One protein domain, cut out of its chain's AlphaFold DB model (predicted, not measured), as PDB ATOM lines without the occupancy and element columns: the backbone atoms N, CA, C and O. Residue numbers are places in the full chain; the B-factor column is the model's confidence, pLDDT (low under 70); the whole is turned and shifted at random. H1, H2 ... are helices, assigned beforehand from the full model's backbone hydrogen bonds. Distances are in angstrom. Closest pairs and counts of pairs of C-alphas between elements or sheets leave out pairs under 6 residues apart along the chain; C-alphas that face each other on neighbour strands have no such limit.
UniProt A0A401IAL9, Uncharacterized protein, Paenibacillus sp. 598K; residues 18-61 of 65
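AT A GLANCE: This is residues 18 to 61 of the 65 residues of an uncharacterized protein of Paenibacillus sp. 598K (UniProt A0A401IAL9). This is a loose helical hairpin drawn out into a rod: the long helix H1 makes most of the length, the chain folds back through a loop beyond its end, and the shorter H2 returns along part of H1. The small helix H3 then sits by the beginning of H1, while residues 33 to 38, of which 33 to 35 belong to H1, stand free at the other end. The printed part has 44 residues, with three named helices in the order H1, H2, H3 and no named strand; its class is all helix. It is loose, with a radius of gyration of the C-alphas of 11.9 A, and spans 41 by 15 by 11 A.

HOW THE PARTS SIT: Start with H1, residues 18 to 35, and look at its residues 23 to 27, which alone touch H2, residues 44 to 51. The closest C-alphas there are those of Arg 23 and Leu 48, 5.8 A apart. The two helices form a hairpin, running opposite ways at a steep tilt of 43 degrees. Go back to residues 18 to 19, with which alone H1 touches H3, residues 54 to 58; the closest C-alphas are those of Pro 19 and His 54, 5.9 A apart. H2 and H3 meet only through their link. In H1, H2 and H3, every O i to N i+4 pair is within hydrogen-bond range.

IN THESE COORDINATES: Find C-alpha 18 at (135.414, 100.560, 71.323); from there H1 runs 25.6 A to C-alpha 35 at (112.453, 95.645, 81.407). H2 covers 10.8 A from Leu 44 to Tyr 51. H3 runs from His 54 to Tyr 58, whose C-alpha is at (136.830, 104.461, 64.024).

THE WHOLE: The two C-alphas farthest apart, those of Gly 38 and Arg 61, are 41.5 A from each other. The printed part has no cut. The link from H1 to H2 is short, with 8 residues, and that from H2 to H3 is tight, with 2. The mean pLDDT of the printed part is 87.6; look for low confidence at residues 60 to 61, which are under 70.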
ATOM      1  N   ALA A  18     136.576  99.686  71.162       82.56
ATOM      2  CA  ALA A  18     135.414 100.560  71.323       82.56
ATOM      3  C   ALA A  18     134.098  99.900  70.869       82.56
ATOM      4  O   ALA A  18     133.122 100.040  71.605       82.56
ATOM      5  N   PRO A  19     134.047  99.118  69.768       85.44
ATOM      6  CA  PRO A  19     132.813  98.466  69.341       85.44
ATOM      7  C   PRO A  19     132.255  97.518  70.404       85.44
ATOM      8  O   PRO A  19     131.072  97.562  70.713       85.44
ATOM      9  N   GLN A  20     133.107  96.697  71.024       86.44
ATOM     10  CA  GLN A  20     132.689  95.721  72.032       86.44
ATOM     11  C   GLN A  20     132.155  96.407  73.293       86.44
ATOM     12  O   GLN A  20     131.146  95.979  73.849       86.44
ATOM     13  N   VAL A  21     132.805  97.488  73.736       86.56
ATOM     14  CA  VAL A  21     132.352  98.237  74.917       86.56
ATOM     15  C   VAL A  21     131.072  99.011  74.638       86.56
ATOM     16  O   VAL A  21     130.189  99.031  75.490       86.56
ATOM     17  N   LEU A  22     130.929  99.601  73.450       87.88
ATOM     18  CA  LEU A  22     129.691 100.270  73.062       87.88
ATOM     19  C   LEU A  22     128.523  99.286  72.968       87.88
ATOM     20  O   LEU A  22     127.455  99.589  73.488       87.88
ATOM     21  N   ARG A  23     128.728  98.090  72.400       91.56
ATOM     22  CA  ARG A  23     127.699  97.036  72.384       91.56
ATOM     23  C   ARG A  23     127.254  96.662  73.797       91.56
ATOM     24  O   ARG A  23     126.058  96.637  74.045       91.56
ATOM     25  N   LEU A  24     128.192  96.442  74.721       89.62
ATOM     26  CA  LEU A  24     127.888  96.152  76.130       89.62
ATOM     27  C   LEU A  24     127.068  97.269  76.790       89.62
ATOM     28  O   LEU A  24     126.010  97.005  77.348       89.62
ATOM     29  N   LEU A  25     127.510  98.524  76.662       89.94
ATOM     30  CA  LEU A  25     126.804  99.667  77.249       89.94
ATOM     31  C   LEU A  25     125.402  99.852  76.661       89.94
ATOM     32  O   LEU A  25     124.445 100.086  77.396       89.94
ATOM     33  N   CYS A  26     125.266  99.751  75.338       91.25
ATOM     34  CA  CYS A  26     123.972  99.854  74.673       91.25
ATOM     35  C   CYS A  26     123.048  98.701  75.066       91.25
ATOM     36  O   CYS A  26     121.865  98.939  75.299       91.25
ATOM     37  N   LYS A  27     123.581  97.480  75.171       93.00
ATOM     38  CA  LYS A  27     122.832  96.300  75.598       93.00
ATOM     39  C   LYS A  27     122.226  96.501  76.983       93.00
ATOM     40  O   LYS A  27     121.019  96.331  77.127       93.00
ATOM     41  N   ASP A  28     123.030  96.924  77.956       91.44
ATOM     42  CA  ASP A  28     122.569  97.152  79.330       91.44
ATOM     43  C   ASP A  28     121.466  98.221  79.379       91.44
ATOM     44  O   ASP A  28     120.391  97.989  79.927       91.44
ATOM     45  N   ILE A  29     121.684  99.367  78.722       92.06
ATOM     46  CA  ILE A  29     120.711 100.472  78.696       92.06
ATOM     47  C   ILE A  29     119.398 100.044  78.028       92.06
ATOM     48  O   ILE A  29     118.315 100.360  78.523       92.06
ATOM     49  N   ILE A  30     119.473  99.340  76.897       92.50
ATOM     50  CA  ILE A  30     118.283  98.898  76.165       92.50
ATOM     51  C   ILE A  30     117.528  97.840  76.972       92.50
ATOM     52  O   ILE A  30     116.303  97.917  77.057       92.50
ATOM     53  N   HIS A  31     118.223  96.891  77.606       92.62
ATOM     54  CA  HIS A  31     117.578  95.925  78.492       92.62
ATOM     55  C   HIS A  31     116.873  96.604  79.663       92.62
ATOM     56  O   HIS A  31     115.716  96.277  79.921       92.62
ATOM     57  N   ASP A  32     117.510  97.573  80.321       92.81
ATOM     58  CA  ASP A  32     116.899  98.320  81.422       92.81
ATOM     59  C   ASP A  32     115.623  99.053  80.976       92.81
ATOM     60  O   ASP A  32     114.612  99.050  81.683       92.81
ATOM     61  N   GLU A  33     115.632  99.667  79.791       94.19
ATOM     62  CA  GLU A  33     114.458 100.349  79.235       94.19
ATOM     63  C   GLU A  33     113.337  99.388  78.818       94.19
ATOM     64  O   GLU A  33     112.154  99.689  79.014       94.19
ATOM     65  N   LEU A  34     113.679  98.222  78.267       92.56
ATOM     66  CA  LEU A  34     112.704  97.195  77.896       92.56
ATOM     67  C   LEU A  34     112.087  96.531  79.132       92.56
ATOM     68  O   LEU A  34     110.866  96.367  79.192       92.56
ATOM     69  N   ALA A  35     112.897  96.242  80.152       91.81
ATOM     70  CA  ALA A  35     112.453  95.645  81.407       91.81
ATOM     71  C   ALA A  35     111.420  96.526  82.126       91.81
ATOM     72  O   ALA A  35     110.410  96.015  82.612       91.81
ATOM     73  N   LYS A  36     111.593  97.859  82.108       94.56
ATOM     74  CA  LYS A  36     110.602  98.820  82.641       94.56
ATOM     75  C   LYS A  36     109.222  98.698  81.987       94.56
ATOM     76  O   LYS A  36     108.231  99.119  82.579       94.56
ATOM     77  N   LYS A  37     109.152  98.150  80.772       94.81
ATOM     78  CA  LYS A  37     107.924  97.975  79.983       94.81
ATOM     79  C   LYS A  37     107.450  96.520  79.926       94.81
ATOM     80  O   LYS A  37     106.472  96.243  79.240       94.81
ATOM     81  N   GLY A  38     108.128  95.601  80.621       92.19
ATOM     82  CA  GLY A  38     107.839  94.166  80.564       92.19
ATOM     83  C   GLY A  38     108.142  93.532  79.202       92.19
ATOM     84  O   GLY A  38     107.520  92.537  78.843       92.19
ATOM     85  N   LEU A  39     109.056  94.124  78.431       92.00
ATOM     86  CA  LEU A  39     109.459  93.647  77.110       92.00
ATOM     87  C   LEU A  39     110.834  92.974  77.179       92.00
ATOM     88  O   LEU A  39     111.671  93.324  78.011       92.00
ATOM     89  N   VAL A  40     111.074  92.041  76.260       88.81
ATOM     90  CA  VAL A  40     112.365  91.368  76.066       88.81
ATOM     91  C   VAL A  40     112.729  91.451  74.585       88.81
ATOM     92  O   VAL A  40     111.850  91.371  73.728       88.81
ATOM     93  N   ALA A  41     114.010  91.669  74.288       88.19
ATOM     94  CA  ALA A  41     114.534  91.686  72.925       88.19
ATOM     95  C   ALA A  41     115.517  90.530  72.732       88.19
ATOM     96  O   ALA A  41     116.676  90.621  73.135       88.19
ATOM     97  N   ASP A  42     115.046  89.460  72.095       88.94
ATOM     98  CA  ASP A  42     115.814  88.221  71.918       88.94
ATOM     99  C   ASP A  42     116.922  88.350  70.857       88.94
ATOM    100  O   ASP A  42     117.914  87.629  70.899       88.94
ATOM    101  N   ASN A  43     116.786  89.299  69.926       92.06
ATOM    102  CA  ASN A  43     117.737  89.553  68.837       92.06
ATOM    103  C   ASN A  43     118.603  90.806  69.060       92.06
ATOM    104  O   ASN A  43     119.193  91.335  68.115       92.06
ATOM    105  N   LEU A  44     118.652  91.318  70.294       91.38
ATOM    106  CA  LEU A  44     119.353  92.564  70.596       91.38
ATOM    107  C   LEU A  44     120.850  92.471  70.280       91.38
ATOM    108  O   LEU A  44     121.411  93.420  69.739       91.38
ATOM    109  N   ASP A  45     121.477  91.329  70.557       89.62
ATOM    110  CA  ASP A  45     122.898  91.117  70.272       89.62
ATOM    111  C   ASP A  45     123.197  91.233  68.771       89.62
ATOM    112  O   ASP A  45     124.009  92.073  68.385       89.62
ATOM    113  N   GLU A  46     122.483  90.494  67.915       92.19
ATOM    114  CA  GLU A  46     122.643  90.575  66.452       92.19
ATOM    115  C   GLU A  46     122.434  92.001  65.926       92.19
ATOM    116  O   GLU A  46     123.163  92.475  65.049       92.19
ATOM    117  N   LEU A  47     121.445  92.713  66.474       92.00
ATOM    118  CA  LEU A  47     121.153  94.081  66.069       92.00
ATOM    119  C   LEU A  47     122.307  95.022  66.441       92.00
ATOM    120  O   LEU A  47     122.757  95.813  65.612       92.00
ATOM    121  N   LEU A  48     122.833  94.914  67.660       92.44
ATOM    122  CA  LEU A  48     123.969  95.719  68.107       92.44
ATOM    123  C   LEU A  48     125.242  95.397  67.318       92.44
ATOM    124  O   LEU A  48     126.005  96.312  67.006       92.44
ATOM    125  N   GLU A  49     125.464  94.140  66.935       90.62
ATOM    126  CA  GLU A  49     126.594  93.771  66.077       90.62
ATOM    127  C   GLU A  49     126.505  94.380  64.680       90.62
ATOM    128  O   GLU A  49     127.520  94.844  64.153       90.62
ATOM    129  N   LYS A  50     125.297  94.436  64.113       91.75
ATOM    130  CA  LYS A  50     125.039  95.020  62.794       91.75
ATOM    131  C   LYS A  50     125.308  96.525  62.746       91.75
ATOM    132  O   LYS A  50     125.777  97.021  61.724       91.75
ATOM    133  N   TYR A  51     124.988  97.252  63.815       88.75
ATOM    134  CA  TYR A  51     125.063  98.719  63.828       88.75
ATOM    135  C   TYR A  51     126.326  99.280  64.487       88.75
ATOM    136  O   TYR A  51     126.742 100.383  64.143       88.75
ATOM    137  N   ILE A  52     126.943  98.547  65.415       90.12
ATOM    138  CA  ILE A  52     128.141  98.990  66.134       90.12
ATOM    139  C   ILE A  52     129.323  98.168  65.627       90.12
ATOM    140  O   ILE A  52     129.667  97.120  66.175       90.12
ATOM    141  N   THR A  53     129.941  98.639  64.553       86.31
ATOM    142  CA  THR A  53     131.085  98.015  63.877       86.31
ATOM    143  C   THR A  53     132.373  98.793  64.132       86.31
ATOM    144  O   THR A  53     132.369  99.915  64.641       86.31
ATOM    145  N   HIS A  54     133.514  98.201  63.774       82.69
ATOM    146  CA  HIS A  54     134.795  98.906  63.823       82.69
ATOM    147  C   HIS A  54     134.776 100.164  62.936       82.69
ATOM    148  O   HIS A  54     135.195 101.231  63.368       82.69
ATOM    149  N   GLU A  55     134.214 100.067  61.733       83.00
ATOM    150  CA  GLU A  55     134.106 101.178  60.777       83.00
ATOM    151  C   GLU A  55     133.236 102.327  61.297       83.00
ATOM    152  O   GLU A  55     133.598 103.490  61.149       83.00
ATOM    153  N   THR A  56     132.113 102.027  61.953       81.56
ATOM    154  CA  THR A  56     131.260 103.068  62.558       81.56
ATOM    155  C   THR A  56     131.919 103.731  63.766       81.56
ATOM    156  O   THR A  56     131.656 104.901  64.030       81.56
ATOM    157  N   CYS A  57     132.794 103.019  64.484       81.31
ATOM    158  CA  CYS A  57     133.469 103.546  65.673       81.31
ATOM    159  C   CYS A  57     134.756 104.321  65.358       81.31
ATOM    160  O   CYS A  57     135.075 105.280  66.058       81.31
ATOM    161  N   TYR A  58     135.507 103.909  64.336       80.00
ATOM    162  CA  TYR A  58     136.830 104.461  64.024       80.00
ATOM    163  C   TYR A  58     136.904 105.159  62.663       80.00
ATOM    164  O   TYR A  58     137.951 105.705  62.317       80.00
ATOM    165  N   GLY A  59     135.803 105.167  61.909       70.00
ATOM    166  CA  GLY A  59     135.786 105.597  60.519       70.00
ATOM    167  C   GLY A  59     136.421 104.559  59.594       70.00
ATOM    168  O   GLY A  59     137.165 103.669  60.016       70.00
ATOM    169  N   ASN A  60     136.130 104.678  58.302       62.09
ATOM    170  CA  ASN A  60     136.813 103.894  57.286       62.09
ATOM    171  C   ASN A  60     138.191 104.529  57.037       62.09
ATOM    172  O   ASN A  60     138.280 105.577  56.396       62.09
ATOM    173  N   ARG A  61     139.264 103.949  57.592       54.75
ATOM    174  CA  ARG A  61     140.635 104.460  57.386       54.75
ATOM    175  C   ARG A  61     141.057 104.429  55.910       54.75
ATOM    176  O   ARG A  61     141.908 105.226  55.534       54.75
TER     177      ARG A  61